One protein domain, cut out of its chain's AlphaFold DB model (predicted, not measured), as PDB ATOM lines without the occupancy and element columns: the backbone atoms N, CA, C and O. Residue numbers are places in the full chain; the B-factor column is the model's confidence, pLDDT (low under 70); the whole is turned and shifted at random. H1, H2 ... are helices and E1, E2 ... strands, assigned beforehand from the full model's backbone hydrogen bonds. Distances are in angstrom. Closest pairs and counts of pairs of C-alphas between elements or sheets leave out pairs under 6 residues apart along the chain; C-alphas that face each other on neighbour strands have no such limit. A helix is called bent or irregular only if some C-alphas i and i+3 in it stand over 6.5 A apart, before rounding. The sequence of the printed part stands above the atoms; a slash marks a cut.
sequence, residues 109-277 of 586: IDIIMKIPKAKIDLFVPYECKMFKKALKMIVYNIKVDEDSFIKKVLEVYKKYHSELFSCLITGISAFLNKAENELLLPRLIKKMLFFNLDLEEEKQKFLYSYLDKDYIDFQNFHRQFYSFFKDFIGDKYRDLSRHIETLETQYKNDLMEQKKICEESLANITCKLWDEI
ATOM      1  N   ILE A 109      20.610   8.647  -8.282       92.81
ATOM      2  CA  ILE A 109      19.921   9.942  -8.319       92.81
ATOM      3  C   ILE A 109      19.144  10.172  -7.021       92.81
ATOM      4  O   ILE A 109      19.295  11.223  -6.404       92.81
ATOM      5  N   ASP A 110      18.390   9.178  -6.549       89.81
ATOM      6  CA  ASP A 110      17.637   9.259  -5.295       89.81
ATOM      7  C   ASP A 110      18.539   9.526  -4.084       89.81
ATOM      8  O   ASP A 110      18.151  10.259  -3.171       89.81
ATOM      9  N   ILE A 111      19.735   8.931  -4.056       89.75
ATOM     10  CA  ILE A 111      20.726   9.173  -3.004       89.75
ATOM     11  C   ILE A 111      21.249  10.606  -3.104       89.75
ATOM     12  O   ILE A 111      21.199  11.331  -2.111       89.75
ATOM     13  N   ILE A 112      21.683  11.040  -4.293       92.06
ATOM     14  CA  ILE A 112      22.187  12.400  -4.533       92.06
ATOM     15  C   ILE A 112      21.145  13.449  -4.119       92.06
ATOM     16  O   ILE A 112      21.472  14.398  -3.408       92.06
ATOM     17  N   MET A 113      19.875  13.248  -4.474       88.94
ATOM     18  CA  MET A 113      18.783  14.171  -4.150       88.94
ATOM     19  C   MET A 113      18.492  14.292  -2.650       88.94
ATOM     20  O   MET A 113      17.938  15.304  -2.225       88.94
ATOM     21  N   LYS A 114      18.898  13.314  -1.832       89.00
ATOM     22  CA  LYS A 114      18.733  13.335  -0.367       89.00
ATOM     23  C   LYS A 114      19.912  13.962   0.379       89.00
ATOM     24  O   LYS A 114      19.822  14.139   1.595       89.00
ATOM     25  N   ILE A 115      21.017  14.278  -0.300       87.38
ATOM     26  CA  ILE A 115      22.198  14.864   0.344       87.38
ATOM     27  C   ILE A 115      21.879  16.302   0.790       87.38
ATOM     28  O   ILE A 115      21.494  17.122  -0.033       87.38
ATOM     29  N   PRO A 116      22.072  16.668   2.069       82.94
ATOM     30  CA  PRO A 116      21.883  18.050   2.504       82.94
ATOM     31  C   PRO A 116      22.863  19.002   1.810       82.94
ATOM     32  O   PRO A 116      24.046  18.674   1.674       82.94
ATOM     33  N   LYS A 117      22.416  20.219   1.468       82.19
ATOM     34  CA  LYS A 117      23.238  21.245   0.797       82.19
ATOM     35  C   LYS A 117      24.565  21.495   1.517       82.19
ATOM     36  O   LYS A 117      25.601  21.573   0.874       82.19
ATOM     37  N   ALA A 118      24.562  21.527   2.849       81.00
ATOM     38  CA  ALA A 118      25.765  21.744   3.662       81.00
ATOM     39  C   ALA A 118      26.835  20.638   3.539       81.00
ATOM     40  O   ALA A 118      27.971  20.825   3.964       81.00
ATOM     41  N   LYS A 119      26.478  19.468   2.999       85.62
ATOM     42  CA  LYS A 119      27.338  18.280   2.929       85.62
ATOM     43  C   LYS A 119      27.670  17.859   1.490       85.62
ATOM     44  O   LYS A 119      28.314  16.830   1.283       85.62
ATOM     45  N   ILE A 120      27.256  18.659   0.509       86.44
ATOM     46  CA  ILE A 120      27.411  18.401  -0.925       86.44
ATOM     47  C   ILE A 120      28.851  18.052  -1.321       86.44
ATOM     48  O   ILE A 120      29.080  16.997  -1.909       86.44
ATOM     49  N   ASP A 121      29.821  18.899  -0.970       86.25
ATOM     50  CA  ASP A 121      31.204  18.762  -1.446       86.25
ATOM     51  C   ASP A 121      31.920  17.532  -0.849       86.25
ATOM     52  O   ASP A 121      32.962  17.129  -1.356       86.25
ATOM     53  N   LEU A 122      31.355  16.905   0.193       88.31
ATOM     54  CA  LEU A 122      31.885  15.681   0.799       88.31
ATOM     55  C   LEU A 122      31.197  14.417   0.263       88.31
ATOM     56  O   LEU A 122      31.875  13.471  -0.141       88.31
ATOM     57  N   PHE A 123      29.859  14.378   0.266       90.81
ATOM     58  CA  PHE A 123      29.121  13.145  -0.036       90.81
ATOM     59  C   PHE A 123      28.892  12.925  -1.529       90.81
ATOM     60  O   PHE A 123      28.923  11.778  -1.964       90.81
ATOM     61  N   VAL A 124      28.730  13.979  -2.338       91.31
ATOM     62  CA  VAL A 124      28.558  13.804  -3.791       91.31
ATOM     63  C   VAL A 124      29.780  13.111  -4.416       91.31
ATOM     64  O   VAL A 124      29.585  12.111  -5.108       91.31
ATOM     65  N   PRO A 125      31.036  13.527  -4.137       93.81
ATOM     66  CA  PRO A 125      32.206  12.799  -4.628       93.81
ATOM     67  C   PRO A 125      32.250  11.334  -4.181       93.81
ATOM     68  O   PRO A 125      32.617  10.466  -4.971       93.81
ATOM     69  N   TYR A 126      31.875  11.045  -2.931       91.12
ATOM     70  CA  TYR A 126      31.846   9.682  -2.400       91.12
ATOM     71  C   TYR A 126      30.842   8.796  -3.153       91.12
ATOM     72  O   TYR A 126      31.212   7.724  -3.640       91.12
ATOM     73  N   GLU A 127      29.608   9.268  -3.331       89.50
ATOM     74  CA  GLU A 127      28.564   8.525  -4.044       89.50
ATOM     75  C   GLU A 127      28.914   8.325  -5.523       89.50
ATOM     76  O   GLU A 127      28.725   7.238  -6.069       89.50
ATOM     77  N   CYS A 128      29.519   9.325  -6.174       90.38
ATOM     78  CA  CYS A 128      30.015   9.192  -7.544       90.38
ATOM     79  C   CYS A 128      31.063   8.073  -7.681       90.38
ATOM     80  O   CYS A 128      31.030   7.308  -8.649       90.38
ATOM     81  N   LYS A 129      31.984   7.944  -6.715       86.94
ATOM     82  CA  LYS A 129      32.996   6.871  -6.701       86.94
ATOM     83  C   LYS A 129      32.363   5.497  -6.512       86.94
ATOM     84  O   LYS A 129      32.727   4.554  -7.218       86.94
ATOM     85  N   MET A 130      31.404   5.389  -5.596       79.81
ATOM     86  CA  MET A 130      30.664   4.151  -5.350       79.81
ATOM     87  C   MET A 130      29.868   3.720  -6.584       79.81
ATOM     88  O   MET A 130      29.969   2.566  -7.006       79.81
ATOM     89  N   PHE A 131      29.169   4.659  -7.226       83.69
ATOM     90  CA  PHE A 131      28.441   4.414  -8.467       83.69
ATOM     91  C   PHE A 131      29.363   3.929  -9.590       83.69
ATOM     92  O   PHE A 131      29.093   2.904 -10.211       83.69
ATOM     93  N   LYS A 132      30.505   4.596  -9.807       80.31
ATOM     94  CA  LYS A 132      31.512   4.177 -10.795       80.31
ATOM     95  C   LYS A 132      32.043   2.768 -10.516       80.31
ATOM     96  O   LYS A 132      32.215   1.989 -11.453       80.31
ATOM     97  N   LYS A 133      32.319   2.434  -9.251       72.81
ATOM     98  CA  LYS A 133      32.789   1.097  -8.855       72.81
ATOM     99  C   LYS A 133      31.743   0.028  -9.173       72.81
ATOM    100  O   LYS A 133      32.095  -0.980  -9.773       72.81
ATOM    101  N   ALA A 134      30.477   0.271  -8.835       63.78
ATOM    102  CA  ALA A 134      29.377  -0.638  -9.154       63.78
ATOM    103  C   ALA A 134      29.172  -0.779 -10.672       63.78
ATOM    104  O   ALA A 134      29.016  -1.884 -11.182       63.78
ATOM    105  N   LEU A 135      29.258   0.325 -11.416       65.50
ATOM    106  CA  LEU A 135      29.136   0.330 -12.873       65.50
ATOM    107  C   LEU A 135      30.241  -0.499 -13.546       65.50
ATOM    108  O   LEU A 135      29.957  -1.254 -14.470       65.50
ATOM    109  N   LYS A 136      31.481  -0.435 -13.038       58.84
ATOM    110  CA  LYS A 136      32.607  -1.261 -13.512       58.84
ATOM    111  C   LYS A 136      32.427  -2.762 -13.279       58.84
ATOM    112  O   LYS A 136      33.027  -3.545 -14.006       58.84
ATOM    113  N   MET A 137      31.608  -3.166 -12.307       52.44
ATOM    114  CA  MET A 137      31.279  -4.583 -12.098       52.44
ATOM    115  C   MET A 137      30.346  -5.131 -13.187       52.44
ATOM    116  O   MET A 137      30.320  -6.334 -13.412       52.44
ATOM    117  N   ILE A 138      29.589  -4.258 -13.861       51.75
ATOM    118  CA  ILE A 138      28.673  -4.624 -14.950       51.75
ATOM    119  C   ILE A 138      29.330  -4.385 -16.314       51.75
ATOM    120  O   ILE A 138      29.193  -5.195 -17.226       51.75
ATOM    121  N   VAL A 139      30.059  -3.274 -16.455       55.72
ATOM    122  CA  VAL A 139      30.720  -2.856 -17.693       55.72
ATOM    123  C   VAL A 139      32.210  -2.640 -17.436       55.72
ATOM    124  O   VAL A 139      32.657  -1.554 -17.072       55.72
ATOM    125  N   TYR A 140      32.997  -3.691 -17.661       48.69
ATOM    126  CA  TYR A 140      34.418  -3.746 -17.306       48.69
ATOM    127  C   TYR A 140      35.288  -2.677 -18.001       48.69
ATOM    128  O   TYR A 140      36.128  -2.034 -17.375       48.69
ATOM    129  N   ASN A 141      35.038  -2.408 -19.288       50.56
ATOM    130  CA  ASN A 141      35.846  -1.489 -20.106       50.56
ATOM    131  C   ASN A 141      35.389  -0.021 -20.062       50.56
ATOM    132  O   ASN A 141      35.787   0.779 -20.916       50.56
ATOM    133  N   ILE A 142      34.550   0.358 -19.097       59.47
ATOM    134  CA  ILE A 142      34.038   1.724 -19.030       59.47
ATOM    135  C   ILE A 142      35.137   2.723 -18.631       59.47
ATOM    136  O   ILE A 142      35.690   2.701 -17.525       59.47
ATOM    137  N   LYS A 143      35.461   3.637 -19.550       61.38
ATOM    138  CA  LYS A 143      36.397   4.741 -19.307       61.38
ATOM    139  C   LYS A 143      35.638   5.948 -18.765       61.38
ATOM    140  O   LYS A 143      35.249   6.830 -19.520       61.38
ATOM    141  N   VAL A 144      35.442   5.982 -17.447       70.75
ATOM    142  CA  VAL A 144      34.899   7.160 -16.752       70.75
ATOM    143  C   VAL A 144      36.041   7.970 -16.150       70.75
ATOM    144  O   VAL A 144      36.705   7.501 -15.216       70.75
ATOM    145  N   ASP A 145      36.236   9.184 -16.661       82.69
ATOM    146  CA  ASP A 145      37.027  10.209 -15.982       82.69
ATOM    147  C   ASP A 145      36.293  10.635 -14.702       82.69
ATOM    148  O   ASP A 145      35.194  11.192 -14.746       82.69
ATOM    149  N   GLU A 146      36.877  10.286 -13.557       86.00
ATOM    150  CA  GLU A 146      36.246  10.434 -12.245       86.00
ATOM    151  C   GLU A 146      36.004  11.895 -11.895       86.00
ATOM    152  O   GLU A 146      34.902  12.251 -11.479       86.00
ATOM    153  N   ASP A 147      37.008  12.738 -12.122       90.19
ATOM    154  CA  ASP A 147      36.966  14.145 -11.743       90.19
ATOM    155  C   ASP A 147      35.951  14.898 -12.605       90.19
ATOM    156  O   ASP A 147      35.157  15.691 -12.097       90.19
ATOM    157  N   SER A 148      35.903  14.588 -13.904       90.06
ATOM    158  CA  SER A 148      34.898  15.139 -14.817       90.06
ATOM    159  C   SER A 148      33.478  14.697 -14.454       90.06
ATOM    160  O   SER A 148      32.554  15.514 -14.477       90.06
ATOM    161  N   PHE A 149      33.284  13.428 -14.075       91.06
ATOM    162  CA  PHE A 149      31.979  12.926 -13.644       91.06
ATOM    163  C   PHE A 149      31.505  13.604 -12.353       91.06
ATOM    164  O   PHE A 149      30.400  14.146 -12.322       91.06
ATOM    165  N   ILE A 150      32.361  13.651 -11.327       93.00
ATOM    166  CA  ILE A 150      32.075  14.322 -10.050       93.00
ATOM    167  C   ILE A 150      31.730  15.793 -10.287       93.00
ATOM    168  O   ILE A 150      30.725  16.286  -9.774       93.00
ATOM    169  N   LYS A 151      32.527  16.490 -11.105       94.06
ATOM    170  CA  LYS A 151      32.310  17.901 -11.428       94.06
ATOM    171  C   LYS A 151      30.940  18.142 -12.066       94.06
ATOM    172  O   LYS A 151      30.220  19.026 -11.613       94.06
ATOM    173  N   LYS A 152      30.548  17.339 -13.061       93.94
ATOM    174  CA  LYS A 152      29.242  17.474 -13.733       93.94
ATOM    175  C   LYS A 152      28.069  17.245 -12.780       93.94
ATOM    176  O   LYS A 152      27.102  18.002 -12.816       93.94
ATOM    177  N   VAL A 153      28.151  16.226 -11.920       94.19
ATOM    178  CA  VAL A 153      27.102  15.945 -10.922       94.19
ATOM    179  C   VAL A 153      26.991  17.099  -9.921       94.19
ATOM    180  O   VAL A 153      25.888  17.574  -9.653       94.19
ATOM    181  N   LEU A 154      28.124  17.606  -9.424       94.06
ATOM    182  CA  LEU A 154      28.159  18.765  -8.528       94.06
ATOM    183  C   LEU A 154      27.566  20.022  -9.171       94.06
ATOM    184  O   LEU A 154      26.816  20.734  -8.511       94.06
ATOM    185  N   GLU A 155      27.881  20.307 -10.435       93.69
ATOM    186  CA  GLU A 155      27.351  21.472 -11.158       93.69
ATOM    187  C   GLU A 155      25.824  21.424 -11.280       93.69
ATOM    188  O   GLU A 155      25.153  22.407 -10.960       93.69
ATOM    189  N   VAL A 156      25.263  20.273 -11.670       93.50
ATOM    190  CA  VAL A 156      23.805  20.086 -11.759       93.50
ATOM    191  C   VAL A 156      23.149  20.247 -10.388       93.50
ATOM    192  O   VAL A 156      22.152  20.959 -10.260       93.50
ATOM    193  N   TYR A 157      23.738  19.656  -9.349       90.44
ATOM    194  CA  TYR A 157      23.190  19.725  -7.999       90.44
ATOM    195  C   TYR A 157      23.255  21.142  -7.402       90.44
ATOM    196  O   TYR A 157      22.296  21.615  -6.793       90.44
ATOM    197  N   LYS A 158      24.362  21.866  -7.620       90.00
ATOM    198  CA  LYS A 158      24.500  23.276  -7.211       90.00
ATOM    199  C   LYS A 158      23.495  24.164  -7.942       90.00
ATOM    200  O   LYS A 158      22.896  25.034  -7.312       90.00
ATOM    201  N   LYS A 159      23.266  23.916  -9.236       90.88
ATOM    202  CA  LYS A 159      22.250  24.627 -10.017       90.88
ATOM    203  C   LYS A 159      20.850  24.407  -9.442       90.88
ATOM    204  O   LYS A 159      20.162  25.386  -9.192       90.88
ATOM    205  N   TYR A 160      20.466  23.163  -9.152       90.75
ATOM    206  CA  TYR A 160      19.173  22.837  -8.533       90.75
ATOM    207  C   TYR A 160      18.908  23.647  -7.254       90.75
ATOM    208  O   TYR A 160      17.876  24.306  -7.135       90.75
ATOM    209  N   HIS A 161      19.868  23.675  -6.326       86.31
ATOM    210  CA  HIS A 161      19.738  24.446  -5.082       86.31
ATOM    211  C   HIS A 161      19.713  25.961  -5.303       86.31
ATOM    212  O   HIS A 161      19.029  26.677  -4.574       86.31
ATOM    213  N   SER A 162      20.440  26.463  -6.303       87.81
ATOM    214  CA  SER A 162      20.414  27.883  -6.670       87.81
ATOM    215  C   SER A 162      19.060  28.308  -7.244       87.81
ATOM    216  O   SER A 162      18.567  29.383  -6.909       87.81
ATOM    217  N   GLU A 163      18.448  27.477  -8.089       89.50
ATOM    218  CA  GLU A 163      17.133  27.758  -8.682       89.50
ATOM    219  C   GLU A 163      16.024  27.686  -7.628       89.50
ATOM    220  O   GLU A 163      15.203  28.596  -7.540       89.50
ATOM    221  N   LEU A 164      16.047  26.678  -6.746       86.44
ATOM    222  CA  LEU A 164      15.113  26.607  -5.615       86.44
ATOM    223  C   LEU A 164      15.186  27.844  -4.725       86.44
ATOM    224  O   LEU A 164      14.158  28.375  -4.303       86.44
ATOM    225  N   PHE A 165      16.403  28.305  -4.448       85.81
ATOM    226  CA  PHE A 165      16.617  29.520  -3.684       85.81
ATOM    227  C   PHE A 165      16.023  30.749  -4.396       85.81
ATOM    228  O   PHE A 165      15.327  31.550  -3.772       85.81
ATOM    229  N   SER A 166      16.225  30.866  -5.709       88.06
ATOM    230  CA  SER A 166      15.642  31.933  -6.533       88.06
ATOM    231  C   SER A 166      14.106  31.924  -6.501       88.06
ATOM    232  O   SER A 166      13.483  32.962  -6.247       88.06
ATOM    233  N   CYS A 167      13.483  30.751  -6.670       87.94
ATOM    234  CA  CYS A 167      12.032  30.568  -6.565       87.94
ATOM    235  C   CYS A 167      11.511  30.983  -5.184       87.94
ATOM    236  O   CYS A 167      10.540  31.733  -5.081       87.94
ATOM    237  N   LEU A 168      12.195  30.558  -4.118       86.44
ATOM    238  CA  LEU A 168      11.838  30.875  -2.738       86.44
ATOM    239  C   LEU A 168      11.866  32.384  -2.465       86.44
ATOM    240  O   LEU A 168      10.886  32.936  -1.964       86.44
ATOM    241  N   ILE A 169      12.947  33.071  -2.839       88.31
ATOM    242  CA  ILE A 169      13.071  34.524  -2.653       88.31
ATOM    243  C   ILE A 169      12.018  35.277  -3.466       88.31
ATOM    244  O   ILE A 169      11.385  36.203  -2.953       88.31
ATOM    245  N   THR A 170      11.783  34.856  -4.708       88.94
ATOM    246  CA  THR A 170      10.771  35.464  -5.580       88.94
ATOM    247  C   THR A 170       9.366  35.290  -5.001       88.94
ATOM    248  O   THR A 170       8.598  36.253  -4.942       88.94
ATOM    249  N   GLY A 171       9.041  34.091  -4.511       88.88
ATOM    250  CA  GLY A 171       7.762  33.783  -3.875       88.88
ATOM    251  C   GLY A 171       7.534  34.594  -2.599       88.88
ATOM    252  O   GLY A 171       6.490  35.232  -2.455       88.88
ATOM    253  N   ILE A 172       8.520  34.633  -1.694       90.69
ATOM    254  CA  ILE A 172       8.425  35.418  -0.454       90.69
ATOM    255  C   ILE A 172       8.302  36.912  -0.777       90.69
ATOM    256  O   ILE A 172       7.456  37.585  -0.199       90.69
ATOM    257  N   SER A 173       9.075  37.436  -1.731       90.31
ATOM    258  CA  SER A 173       8.974  38.838  -2.162       90.31
ATOM    259  C   SER A 173       7.581  39.171  -2.715       90.31
ATOM    260  O   SER A 173       6.961  40.161  -2.320       90.31
ATOM    261  N   ALA A 174       7.018  38.297  -3.555       90.31
ATOM    262  CA  ALA A 174       5.657  38.451  -4.060       90.31
ATOM    263  C   ALA A 174       4.607  38.402  -2.935       90.31
ATOM    264  O   ALA A 174       3.640  39.166  -2.970       90.31
ATOM    265  N   PHE A 175       4.796  37.538  -1.932       92.69
ATOM    266  CA  PHE A 175       3.962  37.505  -0.732       92.69
ATOM    267  C   PHE A 175       4.060  38.817   0.059       92.69
ATOM    268  O   PHE A 175       3.025  39.402   0.373       92.69
ATOM    269  N   LEU A 176       5.271  39.321   0.318       92.19
ATOM    270  CA  LEU A 176       5.498  40.574   1.047       92.19
ATOM    271  C   LEU A 176       4.832  41.768   0.354       92.19
ATOM    272  O   LEU A 176       4.203  42.583   1.023       92.19
ATOM    273  N   ASN A 177       4.894  41.841  -0.978       90.12
ATOM    274  CA  ASN A 177       4.239  42.905  -1.747       90.12
ATOM    275  C   ASN A 177       2.705  42.812  -1.695       90.12
ATOM    276  O   ASN A 177       2.016  43.832  -1.659       90.12
ATOM    277  N   LYS A 178       2.135  41.601  -1.677       90.06
ATOM    278  CA  LYS A 178       0.683  41.417  -1.491       90.06
ATOM    279  C   LYS A 178       0.260  41.808  -0.075       90.06
ATOM    280  O   LYS A 178      -0.695  42.562   0.081       90.06
ATOM    281  N   ALA A 179       1.015  41.360   0.926       88.62
ATOM    282  CA  ALA A 179       0.763  41.667   2.328       88.62
ATOM    283  C   ALA A 179       0.879  43.171   2.621       88.62
ATOM    284  O   ALA A 179       0.032  43.706   3.328       88.62
ATOM    285  N   GLU A 180       1.860  43.873   2.041       89.62
ATOM    286  CA  GLU A 180       1.977  45.335   2.139       89.62
ATOM    287  C   GLU A 180       0.704  46.036   1.661       89.62
ATOM    288  O   GLU A 180       0.149  46.868   2.380       89.62
ATOM    289  N   ASN A 181       0.227  45.675   0.467       86.50
ATOM    290  CA  ASN A 181      -0.954  46.286  -0.137       86.50
ATOM    291  C   ASN A 181      -2.234  45.968   0.650       86.50
ATOM    292  O   ASN A 181      -3.088  46.836   0.824       86.50
ATOM    293  N   GLU A 182      -2.380  44.735   1.137       86.62
ATOM    294  CA  GLU A 182      -3.588  44.300   1.839       86.62
ATOM    295  C   GLU A 182      -3.642  44.789   3.291       86.62
ATOM    296  O   GLU A 182      -4.721  45.118   3.788       86.62
ATOM    297  N   LEU A 183      -2.502  44.883   3.976       86.31
ATOM    298  CA  LEU A 183      -2.411  45.413   5.338       86.31
ATOM    299  C   LEU A 183      -2.241  46.937   5.378       86.31
ATOM    300  O   LEU A 183      -2.372  47.518   6.453       86.31
ATOM    301  N   LEU A 184      -2.011  47.580   4.225       85.31
ATOM    302  CA  LEU A 184      -1.728  49.014   4.100       85.31
ATOM    303  C   LEU A 184      -0.540  49.433   4.982       85.31
ATOM    304  O   LEU A 184      -0.625  50.407   5.733       85.31
ATOM    305  N   LEU A 185       0.554  48.666   4.917       86.88
ATOM    306  CA  LEU A 185       1.731  48.908   5.754       86.88
ATOM    307  C   LEU A 185       2.349  50.277   5.412       86.88
ATOM    308  O   LEU A 185       2.615  50.556   4.240       86.88
ATOM    309  N   PRO A 186       2.593  51.158   6.397       87.25
ATOM    310  CA  PRO A 186       3.211  52.449   6.130       87.25
ATOM    311  C   PRO A 186       4.709  52.272   5.844       87.25
ATOM    312  O   PRO A 186       5.382  51.449   6.462       87.25
ATOM    313  N   ARG A 187       5.253  53.087   4.931       88.38
ATOM    314  CA  ARG A 187       6.666  52.994   4.512       88.38
ATOM    315  C   ARG A 187       7.666  53.278   5.636       88.38
ATOM    316  O   ARG A 187       8.749  52.713   5.640       88.38
ATOM    317  N   LEU A 188       7.313  54.166   6.566       87.69
ATOM    318  CA  LEU A 188       8.171  54.591   7.671       87.69
ATOM    319  C   LEU A 188       7.382  54.596   8.975       87.69
ATOM    320  O   LEU A 188       6.288  55.161   9.035       87.69
ATOM    321  N   ILE A 189       7.967  54.021  10.027       84.56
ATOM    322  CA  ILE A 189       7.367  53.989  11.367       84.56
ATOM    323  C   ILE A 189       8.360  54.438  12.411       84.56
ATOM    324  O   ILE A 189       9.513  54.019  12.435       84.56
ATOM    325  N   LYS A 190       7.885  55.266  13.332       78.25
ATOM    326  CA  LYS A 190       8.681  55.759  14.442       78.25
ATOM    327  C   LYS A 190       8.606  54.773  15.611       78.25
ATOM    328  O   LYS A 190       7.607  54.738  16.321       78.25
ATOM    329  N   LYS A 191       9.662  53.977  15.820       68.38
ATOM    330  CA  LYS A 191       9.727  52.967  16.898       68.38
ATOM    331  C   LYS A 191      10.042  53.602  18.266       68.38
ATOM    332  O   LYS A 191       9.700  53.030  19.293       68.38
ATOM    333  N   MET A 192      10.672  54.789  18.280       66.00
ATOM    334  CA  MET A 192      10.980  55.638  19.454       66.00
ATOM    335  C   MET A 192      11.200  57.107  19.029       66.00
ATOM    336  O   MET A 192      11.261  57.395  17.838       66.00
ATOM    337  N   LEU A 193      11.390  58.052  19.967       56.50
ATOM    338  CA  LEU A 193      11.575  59.497  19.690       56.50
ATOM    339  C   LEU A 193      12.628  59.842  18.608       56.50
ATOM    340  O   LEU A 193      12.476  60.883  17.965       56.50
ATOM    341  N   PHE A 194      13.613  58.969  18.359       58.47
ATOM    342  CA  PHE A 194      14.743  59.210  17.448       58.47
ATOM    343  C   PHE A 194      14.968  58.133  16.367       58.47
ATOM    344  O   PHE A 194      15.843  58.316  15.529       58.47
ATOM    345  N   PHE A 195      14.207  57.030  16.361       71.38
ATOM    346  CA  PHE A 195      14.430  55.904  15.440       71.38
ATOM    347  C   PHE A 195      13.227  55.680  14.525       71.38
ATOM    348  O   PHE A 195      12.131  55.365  14.999       71.38
ATOM    349  N   ASN A 196      13.469  55.798  13.220       78.88
ATOM    350  CA  ASN A 196      12.529  55.408  12.177       78.88
ATOM    351  C   ASN A 196      12.935  54.034  11.631       78.88
ATOM    352  O   ASN A 196      14.113  53.796  11.385       78.88
ATOM    353  N   LEU A 197      11.961  53.148  11.458       84.88
ATOM    354  CA  LEU A 197      12.091  51.894  10.729       84.88
ATOM    355  C   LEU A 197      11.590  52.101   9.301       84.88
ATOM    356  O   LEU A 197      10.481  52.611   9.124       84.88
ATOM    357  N   ASP A 198      12.388  51.682   8.324       89.25
ATOM    358  CA  ASP A 198      11.992  51.590   6.919       89.25
ATOM    359  C   ASP A 198      11.428  50.193   6.632       89.25
ATOM    360  O   ASP A 198      12.023  49.172   6.991       89.25
ATOM    361  N   LEU A 199      10.261  50.151   5.992       87.88
ATOM    362  CA  LEU A 199       9.609  48.915   5.582       87.88
ATOM    363  C   LEU A 199      10.476  48.105   4.606       87.88
ATOM    364  O   LEU A 199      10.517  46.880   4.712       87.88
ATOM    365  N   GLU A 200      11.177  48.760   3.677       89.44
ATOM    366  CA  GLU A 200      11.997  48.055   2.682       89.44
ATOM    367  C   GLU A 200      13.214  47.373   3.318       89.44
ATOM    368  O   GLU A 200      13.528  46.227   2.983       89.44
ATOM    369  N   GLU A 201      13.851  48.010   4.305       87.94
ATOM    370  CA  GLU A 201      14.941  47.387   5.065       87.94
ATOM    371  C   GLU A 201      14.464  46.161   5.858       87.94
ATOM    372  O   GLU A 201      15.162  45.146   5.921       87.94
ATOM    373  N   GLU A 202      13.271  46.214   6.457       89.12
ATOM    374  CA  GLU A 202      12.712  45.078   7.201       89.12
ATOM    375  C   GLU A 202      12.260  43.936   6.282       89.12
ATOM    376  O   GLU A 202      12.493  42.768   6.598       89.12
ATOM    377  N   LYS A 203      11.715  44.236   5.096       91.06
ATOM    378  CA  LYS A 203      11.473  43.219   4.058       91.06
ATOM    379  C   LYS A 203      12.764  42.519   3.642       91.06
ATOM    380  O   LYS A 203      12.780  41.292   3.548       91.06
ATOM    381  N   GLN A 204      13.850  43.267   3.435       88.94
ATOM    382  CA  GLN A 204      15.154  42.686   3.108       88.94
ATOM    383  C   GLN A 204      15.682  41.804   4.242       88.94
ATOM    384  O   GLN A 204      16.076  40.667   3.991       88.94
ATOM    385  N   LYS A 205      15.625  42.264   5.499       89.06
ATOM    386  CA  LYS A 205      16.001  41.448   6.669       89.06
ATOM    387  C   LYS A 205      15.167  40.172   6.779       89.06
ATOM    388  O   LYS A 205      15.716  39.110   7.073       89.06
ATOM    389  N   PHE A 206      13.864  40.256   6.511       90.44
ATOM    390  CA  PHE A 206      12.989  39.089   6.504       90.44
ATOM    391  C   PHE A 206      13.401  38.097   5.412       90.44
ATOM    392  O   PHE A 206      13.581  36.921   5.717       90.44
ATOM    393  N   LEU A 207      13.640  38.557   4.178       87.94
ATOM    394  CA  LEU A 207      14.150  37.721   3.083       87.94
ATOM    395  C   LEU A 207      15.492  37.064   3.441       87.94
ATOM    396  O   LEU A 207      15.665  35.862   3.240       87.94
ATOM    397  N   TYR A 208      16.413  37.820   4.045       85.88
ATOM    398  CA  TYR A 208      17.713  37.303   4.470       85.88
ATOM    399  C   TYR A 208      17.619  36.219   5.548       85.88
ATOM    400  O   TYR A 208      18.457  35.322   5.574       85.88
ATOM    401  N   SER A 209      16.570  36.212   6.378       86.75
ATOM    402  CA  SER A 209      16.351  35.149   7.373       86.75
ATOM    403  C   SER A 209      16.055  33.762   6.770       86.75
ATOM    404  O   SER A 209      16.050  32.757   7.491       86.75
ATOM    405  N   TYR A 210      15.832  33.700   5.453       81.94
ATOM    406  CA  TYR A 210      15.631  32.467   4.693       81.94
ATOM    407  C   TYR A 210      16.806  32.119   3.763       81.94
ATOM    408  O   TYR A 210      16.717  31.122   3.055       81.94
ATOM    409  N   LEU A 211      17.917  32.873   3.783       72.56
ATOM    410  CA  LEU A 211      19.110  32.587   2.964       72.56
ATOM    411  C   LEU A 211      19.689  31.187   3.198       72.56
ATOM    412  O   LEU A 211      20.064  30.496   2.251       72.56
ATOM    413  N   ASP A 212      19.732  30.777   4.463       67.56
ATOM    414  CA  ASP A 212      20.386  29.539   4.895       67.56
ATOM    415  C   ASP A 212      19.401  28.384   5.121       67.56
ATOM    416  O   ASP A 212      19.788  27.317   5.600       67.56
ATOM    417  N   LYS A 213      18.112  28.584   4.819       71.75
ATOM    418  CA  LYS A 213      17.081  27.566   5.035       71.75
ATOM    419  C   LYS A 213      16.813  26.795   3.748       71.75
ATOM    420  O   LYS A 213      16.405  27.369   2.746       71.75
ATOM    421  N   ASP A 214      16.951  25.473   3.827       62.81
ATOM    422  CA  ASP A 214      16.641  24.559   2.719       62.81
ATOM    423  C   ASP A 214      15.118  24.367   2.511       62.81
ATOM    424  O   ASP A 214      14.698  23.806   1.502       62.81
ATOM    425  N   TYR A 215      14.277  24.823   3.453       71.25
ATOM    426  CA  TYR A 215      12.814  24.726   3.379       71.25
ATOM    427  C   TYR A 215      12.100  25.849   4.150       71.25
ATOM    428  O   TYR A 215      12.642  26.428   5.096       71.25
ATOM    429  N   ILE A 216      10.843  26.123   3.777       77.94
ATOM    430  CA  ILE A 216       9.942  27.007   4.531       77.94
ATOM    431  C   ILE A 216       9.100  26.163   5.485       77.94
ATOM    432  O   ILE A 216       8.331  25.299   5.066       77.94
ATOM    433  N   ASP A 217       9.203  26.450   6.778       83.31
ATOM    434  CA  ASP A 217       8.255  25.947   7.767       83.31
ATOM    435  C   ASP A 217       6.975  26.793   7.725       83.31
ATOM    436  O   ASP A 217       6.849  27.793   8.436       83.31
ATOM    437  N   PHE A 218       6.028  26.405   6.867       83.81
ATOM    438  CA  PHE A 218       4.766  27.128   6.686       83.81
ATOM    439  C   PHE A 218       3.916  27.199   7.962       83.81
ATOM    440  O   PHE A 218       3.190  28.177   8.143       83.81
ATOM    441  N   GLN A 219       4.059  26.243   8.893       81.19
ATOM    442  CA  GLN A 219       3.346  26.285  10.176       81.19
ATOM    443  C   GLN A 219       3.813  27.465  11.036       81.19
ATOM    444  O   GLN A 219       3.010  28.109  11.714       81.19
ATOM    445  N   ASN A 220       5.107  27.783  10.981       85.38
ATOM    446  CA  ASN A 220       5.689  28.903  11.716       85.38
ATOM    447  C   ASN A 220       5.842  30.182  10.883       85.38
ATOM    448  O   ASN A 220       6.009  31.252  11.469       85.38
ATOM    449  N   PHE A 221       5.735  30.110   9.555       87.62
ATOM    450  CA  PHE A 221       5.873  31.250   8.645       87.62
ATOM    451  C   PHE A 221       4.916  32.389   9.003       87.62
ATOM    452  O   PHE A 221       5.337  33.538   9.128       87.62
ATOM    453  N   HIS A 222       3.647  32.060   9.272       83.81
ATOM    454  CA  HIS A 222       2.640  33.031   9.700       83.81
ATOM    455  C   HIS A 222       3.080  33.763  10.977       83.81
ATOM    456  O   HIS A 222       3.118  34.990  11.027       83.81
ATOM    457  N   ARG A 223       3.470  33.023  12.022       85.38
ATOM    458  CA  ARG A 223       3.925  33.613  13.295       85.38
ATOM    459  C   ARG A 223       5.175  34.469  13.114       85.38
ATOM    460  O   ARG A 223       5.261  35.542  13.705       85.38
ATOM    461  N   GLN A 224       6.119  34.006  12.297       87.94
ATOM    462  CA  GLN A 224       7.342  34.741  11.993       87.94
ATOM    463  C   GLN A 224       7.017  36.056  11.293       87.94
ATOM    464  O   GLN A 224       7.495  37.085  11.749       87.94
ATOM    465  N   PHE A 225       6.147  36.048  10.280       90.12
ATOM    466  CA  PHE A 225       5.713  37.262   9.590       90.12
ATOM    467  C   PHE A 225       5.108  38.293  10.557       90.12
ATOM    468  O   PHE A 225       5.614  39.409  10.659       90.12
ATOM    469  N   TYR A 226       4.087  37.916  11.337       87.50
ATOM    470  CA  TYR A 226       3.444  38.855  12.267       87.50
ATOM    471  C   TYR A 226       4.381  39.346  13.367       87.50
ATOM    472  O   TYR A 226       4.297  40.501  13.767       87.50
ATOM    473  N   SER A 227       5.293  38.498  13.847       87.69
ATOM    474  CA  SER A 227       6.304  38.919  14.816       87.69
ATOM    475  C   SER A 227       7.301  39.910  14.214       87.69
ATOM    476  O   SER A 227       7.707  40.844  14.904       87.69
ATOM    477  N   PHE A 228       7.718  39.695  12.963       88.19
ATOM    478  CA  PHE A 228       8.714  40.523  12.281       88.19
ATOM    479  C   PHE A 228       8.146  41.900  11.928       88.19
ATOM    480  O   PHE A 228       8.786  42.916  12.169       88.19
ATOM    481  N   PHE A 229       6.900  41.941  11.448       89.44
ATOM    482  CA  PHE A 229       6.228  43.166  11.008       89.44
ATOM    483  C   PHE A 229       5.276  43.763  12.053       89.44
ATOM    484  O   PHE A 229       4.504  44.662  11.725       89.44
ATOM    485  N   LYS A 230       5.332  43.323  13.319       87.62
ATOM    486  CA  LYS A 230       4.409  43.760  14.386       87.62
ATOM    487  C   LYS A 230       4.306  45.278  14.545       87.62
ATOM    488  O   LYS A 230       3.243  45.780  14.868       87.62
ATOM    489  N   ASP A 231       5.406  46.001  14.327       85.88
ATOM    490  CA  ASP A 231       5.437  47.456  14.500       85.88
ATOM    491  C   ASP A 231       4.746  48.170  13.322       85.88
ATOM    492  O   ASP A 231       4.347  49.322  13.464       85.88
ATOM    493  N   PHE A 232       4.586  47.480  12.180       86.00
ATOM    494  CA  PHE A 232       3.911  47.960  10.969       86.00
ATOM    495  C   PHE A 232       2.448  47.575  10.862       86.00
ATOM    496  O   PHE A 232       1.668  48.261  10.198       86.00
ATOM    497  N   ILE A 233       2.071  46.496  11.529       84.31
ATOM    498  CA  ILE A 233       0.707  46.000  11.563       84.31
ATOM    499  C   ILE A 233       0.019  46.680  12.749       84.31
ATOM    500  O   ILE A 233       0.327  46.389  13.898       84.31
ATOM    501  N   GLY A 234      -0.896  47.618  12.480       72.00
ATOM    502  CA  GLY A 234      -1.725  48.214  13.537       72.00
ATOM    503  C   GLY A 234      -2.636  47.179  14.223       72.00
ATOM    504  O   GLY A 234      -2.667  46.015  13.841       72.00
ATOM    505  N   ASP A 235      -3.471  47.605  15.176       66.75
ATOM    506  CA  ASP A 235      -4.305  46.697  16.001       66.75
ATOM    507  C   ASP A 235      -5.339  45.845  15.227       66.75
ATOM    508  O   ASP A 235      -6.005  44.976  15.795       66.75
ATOM    509  N   LYS A 236      -5.517  46.082  13.923       64.12
ATOM    510  CA  LYS A 236      -6.453  45.332  13.079       64.12
ATOM    511  C   LYS A 236      -5.767  44.110  12.477       64.12
ATOM    512  O   LYS A 236      -5.104  44.209  11.448       64.12
ATOM    513  N   TYR A 237      -6.017  42.949  13.072       67.12
ATOM    514  CA  TYR A 237      -5.674  41.668  12.466       67.12
ATOM    515  C   TYR A 237      -6.469  41.469  11.165       67.12
ATOM    516  O   TYR A 237      -7.703  41.491  11.179       67.12
ATOM    517  N   ARG A 238      -5.775  41.279  10.040       75.69
ATOM    518  CA  ARG A 238      -6.375  40.785   8.790       75.69
ATOM    519  C   ARG A 238      -5.809  39.412   8.500       75.69
ATOM    520  O   ARG A 238      -4.627  39.191   8.694       75.69
ATOM    521  N   ASP A 239      -6.645  38.498   8.045       80.19
ATOM    522  CA  ASP A 239      -6.205  37.143   7.747       80.19
ATOM    523  C   ASP A 239      -5.456  37.086   6.404       80.19
ATOM    524  O   ASP A 239      -6.019  37.427   5.368       80.19
ATOM    525  N   LEU A 240      -4.196  36.636   6.428       85.38
ATOM    526  CA  LEU A 240      -3.356  36.434   5.238       85.38
ATOM    527  C   LEU A 240      -3.291  34.962   4.799       85.38
ATOM    528  O   LEU A 240      -2.511  34.628   3.902       85.38
ATOM    529  N   SER A 241      -4.079  34.071   5.413       84.56
ATOM    530  CA  SER A 241      -4.005  32.619   5.190       84.56
ATOM    531  C   SER A 241      -4.064  32.252   3.708       84.56
ATOM    532  O   SER A 241      -3.220  31.499   3.232       84.56
ATOM    533  N   ARG A 242      -4.945  32.892   2.928       86.00
ATOM    534  CA  ARG A 242      -5.060  32.656   1.478       86.00
ATOM    535  C   ARG A 242      -3.771  32.974   0.706       86.00
ATOM    536  O   ARG A 242      -3.439  32.298  -0.269       86.00
ATOM    537  N   HIS A 243      -3.031  34.008   1.105       88.00
ATOM    538  CA  HIS A 243      -1.758  34.358   0.471       88.00
ATOM    539  C   HIS A 243      -0.629  33.412   0.872       88.00
ATOM    540  O   HIS A 243       0.213  33.095   0.031       88.00
ATOM    541  N   ILE A 244      -0.648  32.917   2.110       88.62
ATOM    542  CA  ILE A 244       0.290  31.895   2.581       88.62
ATOM    543  C   ILE A 244       0.025  30.564   1.873       88.62
ATOM    544  O   ILE A 244       0.967  29.966   1.367       88.62
ATOM    545  N   GLU A 245      -1.235  30.151   1.730       88.94
ATOM    546  CA  GLU A 245      -1.622  28.969   0.945       88.94
ATOM    547  C   GLU A 245      -1.176  29.090  -0.518       88.94
ATOM    548  O   GLU A 245      -0.701  28.124  -1.117       88.94
ATOM    549  N   THR A 246      -1.288  30.292  -1.098       89.75
ATOM    550  CA  THR A 246      -0.808  30.557  -2.463       89.75
ATOM    551  C   THR A 246       0.710  30.379  -2.554       89.75
ATOM    552  O   THR A 246       1.187  29.731  -3.483       89.75
ATOM    553  N   LEU A 247       1.464  30.920  -1.590       90.38
ATOM    554  CA  LEU A 247       2.919  30.763  -1.514       90.38
ATOM    555  C   LEU A 247       3.318  29.296  -1.310       90.38
ATOM    556  O   LEU A 247       4.230  28.817  -1.976       90.38
ATOM    557  N   GLU A 248       2.629  28.575  -0.427       90.31
ATOM    558  CA  GLU A 248       2.872  27.156  -0.166       90.31
ATOM    559  C   GLU A 248       2.627  26.310  -1.413       90.31
ATOM    560  O   GLU A 248       3.452  25.465  -1.767       90.31
ATOM    561  N   THR A 249       1.519  26.558  -2.108       90.69
ATOM    562  CA  THR A 249       1.182  25.856  -3.349       90.69
ATOM    563  C   THR A 249       2.213  26.147  -4.434       90.69
ATOM    564  O   THR A 249       2.691  25.221  -5.087       90.69
ATOM    565  N   GLN A 250       2.599  27.415  -4.600       89.75
ATOM    566  CA  GLN A 250       3.621  27.816  -5.561       89.75
ATOM    567  C   GLN A 250       4.970  27.155  -5.251       89.75
ATOM    568  O   GLN A 250       5.536  26.500  -6.117       89.75
ATOM    569  N   TYR A 251       5.437  27.231  -4.004       88.94
ATOM    570  CA  TYR A 251       6.708  26.638  -3.595       88.94
ATOM    571  C   TYR A 251       6.727  25.113  -3.767       88.94
ATOM    572  O   TYR A 251       7.727  24.559  -4.216       88.94
ATOM    573  N   LYS A 252       5.624  24.416  -3.459       89.88
ATOM    574  CA  LYS A 252       5.509  22.968  -3.708       89.88
ATOM    575  C   LYS A 252       5.595  22.633  -5.198       89.88
ATOM    576  O   LYS A 252       6.242  21.646  -5.547       89.88
ATOM    577  N   ASN A 253       4.962  23.433  -6.056       91.12
ATOM    578  CA  ASN A 253       5.016  23.245  -7.505       91.12
ATOM    579  C   ASN A 253       6.428  23.498  -8.045       91.12
ATOM    580  O   ASN A 253       6.966  22.631  -8.730       91.12
ATOM    581  N   ASP A 254       7.054  24.611  -7.656       89.56
ATOM    582  CA  ASP A 254       8.426  24.955  -8.043       89.56
ATOM    583  C   ASP A 254       9.411  23.873  -7.570       89.56
ATOM    584  O   ASP A 254      10.277  23.432  -8.324       89.56
ATOM    585  N   LEU A 255       9.245  23.368  -6.341       88.50
ATOM    586  CA  LEU A 255      10.059  22.279  -5.801       88.50
ATOM    587  C   LEU A 255       9.941  21.005  -6.642       88.50
ATOM    588  O   LEU A 255      10.957  20.377  -6.946       88.50
ATOM    589  N   MET A 256       8.718  20.610  -7.008       90.81
ATOM    590  CA  MET A 256       8.483  19.435  -7.851       90.81
ATOM    591  C   MET A 256       9.058  19.617  -9.258       90.81
ATOM    592  O   MET A 256       9.683  18.693  -9.780       90.81
ATOM    593  N   GLU A 257       8.890  20.795  -9.857       92.88
ATOM    594  CA  GLU A 257       9.410  21.108 -11.188       92.88
ATOM    595  C   GLU A 257      10.942  21.094 -11.213       92.88
ATOM    596  O   GLU A 257      11.543  20.369 -12.009       92.88
ATOM    597  N   GLN A 258      11.589  21.811 -10.292       90.62
ATOM    598  CA  GLN A 258      13.051  21.850 -10.212       90.62
ATOM    599  C   GLN A 258      13.640  20.481  -9.871       90.62
ATOM    600  O   GLN A 258      14.689  20.105 -10.401       90.62
ATOM    601  N   LYS A 259      12.957  19.699  -9.021       91.25
ATOM    602  CA  LYS A 259      13.361  18.325  -8.710       91.25
ATOM    603  C   LYS A 259      13.363  17.469  -9.975       91.25
ATOM    604  O   LYS A 259      14.366  16.817 -10.249       91.25
ATOM    605  N   LYS A 260      12.296  17.535 -10.773       93.19
ATOM    606  CA  LYS A 260      12.188  16.807 -12.041       93.19
ATOM    607  C   LYS A 260      13.292  17.205 -13.030       93.19
ATOM    608  O   LYS A 260      13.940  16.330 -13.594       93.19
ATOM    609  N   ILE A 261      13.562  18.505 -13.194       92.81
ATOM    610  CA  ILE A 261      14.637  19.008 -14.074       92.81
ATOM    611  C   ILE A 261      16.011  18.479 -13.631       92.81
ATOM    612  O   ILE A 261      16.839  18.094 -14.465       92.81
ATOM    613  N   CYS A 262      16.265  18.454 -12.320       93.00
ATOM    614  CA  CYS A 262      17.504  17.926 -11.756       93.00
ATOM    615  C   CYS A 262      17.638  16.417 -12.009       93.00
ATOM    616  O   CYS A 262      18.665  15.972 -12.520       93.00
ATOM    617  N   GLU A 263      16.589  15.643 -11.722       93.62
ATOM    618  CA  GLU A 263      16.553  14.194 -11.946       93.62
ATOM    619  C   GLU A 263      16.775  13.838 -13.420       93.62
ATOM    620  O   GLU A 263      17.600  12.978 -13.719       93.62
ATOM    621  N   GLU A 264      16.124  14.540 -14.352       93.44
ATOM    622  CA  GLU A 264      16.327  14.359 -15.796       93.44
ATOM    623  C   GLU A 264      17.766  14.694 -16.220       93.44
ATOM    624  O   GLU A 264      18.376  13.982 -17.021       93.44
ATOM    625  N   SER A 265      18.347  15.756 -15.657       92.81
ATOM    626  CA  SER A 265      19.729  16.158 -15.942       92.81
ATOM    627  C   SER A 265      20.740  15.129 -15.432       92.81
ATOM    628  O   SER A 265      21.671  14.767 -16.155       92.81
ATOM    629  N   LEU A 266      20.548  14.623 -14.212       93.88
ATOM    630  CA  LEU A 266      21.390  13.578 -13.635       93.88
ATOM    631  C   LEU A 266      21.224  12.253 -14.385       93.88
ATOM    632  O   LEU A 266      22.231  11.625 -14.707       93.88
ATOM    633  N   ALA A 267      19.992  11.876 -14.741       91.25
ATOM    634  CA  ALA A 267      19.708  10.697 -15.554       91.25
ATOM    635  C   ALA A 267      20.451  10.758 -16.889       91.25
ATOM    636  O   ALA A 267      21.142   9.808 -17.246       91.25
ATOM    637  N   ASN A 268      20.411  11.900 -17.579       90.25
ATOM    638  CA  ASN A 268      21.150  12.104 -18.823       90.25
ATOM    639  C   ASN A 268      22.669  11.967 -18.644       90.25
ATOM    640  O   ASN A 268      23.334  11.399 -19.511       90.25
ATOM    641  N   ILE A 269      23.231  12.478 -17.544       90.31
ATOM    642  CA  ILE A 269      24.660  12.314 -17.243       90.31
ATOM    643  C   ILE A 269      24.986  10.837 -17.039       90.31
ATOM    644  O   ILE A 269      25.951  10.354 -17.627       90.31
ATOM    645  N   THR A 270      24.196  10.128 -16.229       87.31
ATOM    646  CA  THR A 270      24.431   8.711 -15.951       87.31
ATOM    647  C   THR A 270      24.261   7.868 -17.213       87.31
ATOM    648  O   THR A 270      25.193   7.154 -17.560       87.31
ATOM    649  N   CYS A 271      23.165   8.025 -17.967       82.88
ATOM    650  CA  CYS A 271      22.863   7.228 -19.162       82.88
ATOM    651  C   CYS A 271      23.948   7.307 -20.228       82.88
ATOM    652  O   CYS A 271      24.382   6.281 -20.748       82.88
ATOM    653  N   LYS A 272      24.490   8.505 -20.467       81.94
ATOM    654  CA  LYS A 272      25.599   8.689 -21.410       81.94
ATOM    655  C   LYS A 272      26.836   7.860 -21.076       81.94
ATOM    656  O   LYS A 272      27.572   7.503 -21.989       81.94
ATOM    657  N   LEU A 273      27.067   7.529 -19.802       77.25
ATOM    658  CA  LEU A 273      28.232   6.735 -19.409       77.25
ATOM    659  C   LEU A 273      28.221   5.347 -20.043       77.25
ATOM    660  O   LEU A 273      29.293   4.830 -20.335       77.25
ATOM    661  N   TRP A 274      27.046   4.751 -20.257       69.44
ATOM    662  CA  TRP A 274      26.925   3.401 -20.804       69.44
ATOM    663  C   TRP A 274      26.257   3.359 -22.185       69.44
ATOM    664  O   TRP A 274      26.506   2.412 -22.924       69.44
ATOM    665  N   ASP A 275      25.475   4.365 -22.582       65.31
ATOM    666  CA  ASP A 275      24.839   4.418 -23.910       65.31
ATOM    667  C   ASP A 275      25.851   4.682 -25.045       65.31
ATOM    668  O   ASP A 275      25.646   4.244 -26.173       65.31
ATOM    669  N   GLU A 276      26.970   5.360 -24.759       57.91
ATOM    670  CA  GLU A 276      28.021   5.660 -25.749       57.91
ATOM    671  C   GLU A 276      29.009   4.491 -25.962       57.91
ATOM    672  O   GLU A 276      29.922   4.570 -26.789       57.91
ATOM    673  N   ILE A 277      28.847   3.390 -25.221       55.28
ATOM    674  CA  ILE A 277      29.751   2.240 -25.278       55.28
ATOM    675  C   ILE A 277      29.310   1.281 -26.385       55.28
ATOM    676  O   ILE A 277      28.169   0.831 -26.435       55.28
TER     677      ILE A 277
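AT A GLANCE: This is residues 109 to 277 of the 586 residues of an uncharacterized protein of Stentor coeruleus (UniProt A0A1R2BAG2). Two long helices, H3 and H6, lie side by side and run opposite ways as the spine of a rod; H2, with short H1, packs on one end, while H4, H5 and the small E1-E2 hairpin gather toward the other. The printed part has 169 residues, with the order H1, H2, H3, E1, E2, H4, H5, H6, and is mostly helix; the two strands are antiparallel. It is loose, with a radius of gyration of the C-alphas of 22.3 A and spans of 75 by 32 by 21 A.

IN THESE COORDINATES: H1 is residues 109 to 113, 6.0 A, beginning at C-alpha 109 (19.921, 9.942, -8.319). H2 is residues 117 to 138, 30.8 A, with a kink of 44 degrees near residue 124. H3 is residues 146 to 183, 55.0 A. E1 is residues 188 to 192, 12.2 A, and E2 residues 195 to 198, 9.9 A. H4 is residues 199 to 208, 14.2 A, and H5 residues 218 to 228, 15.0 A. H6 is residues 241 to 275, 49.7 A, ending at C-alpha 275 (24.839, 4.418, -23.910). H2 is irregular, with C-alphas 118 and 121 8.0 A apart; H5 is only just irregular, with C-alphas 219 and 222 6.8 A apart.

HOW THE PARTS SIT: H3 and H6 touch at a shallow tilt of 13 degrees, opposite ways; their closest C-alphas, of Tyr 160 and Cys 262, are 6.1 A apart. H2 and H3 form a helical hairpin at a steep tilt of 39 degrees, H3 touching with residues 146 to 161 alone; the closest C-alphas are of Pro 125 and Ile 150, 5.6 A. H1 only just touches H2 and H6, with 3 pairs of C-alphas within 8 A each. H4 touches H3 at a shallow tilt of 30 degrees, closest at the C-alphas of Ile 169 and Leu 207, 6.7 A. H5 only just touches H6, with 3 pairs of C-alphas within 8 A, closest at those of Phe 218 and Glu 248, 7.1 A. E1 and E2 form a hairpin, with N 197 and O 189 at 2.8 A. Every O i to N i+4 pair is within hydrogen-bond range in H1, H3 and H4, against 13 of 18 in H2, 5 of 7 in H5 and 29 of 31 in H6.

THE WHOLE: The C-alphas of Asn 141 and Leu 193, the two farthest apart, are 76.8 A apart. The printed part has no cut, and the link from H5 to H6, 12 residues, is long. Mean pLDDT of the printed part is 83.7; it is under 70 at 23 residues, among them 134 to 143, 191 to 194 and 274 to 277.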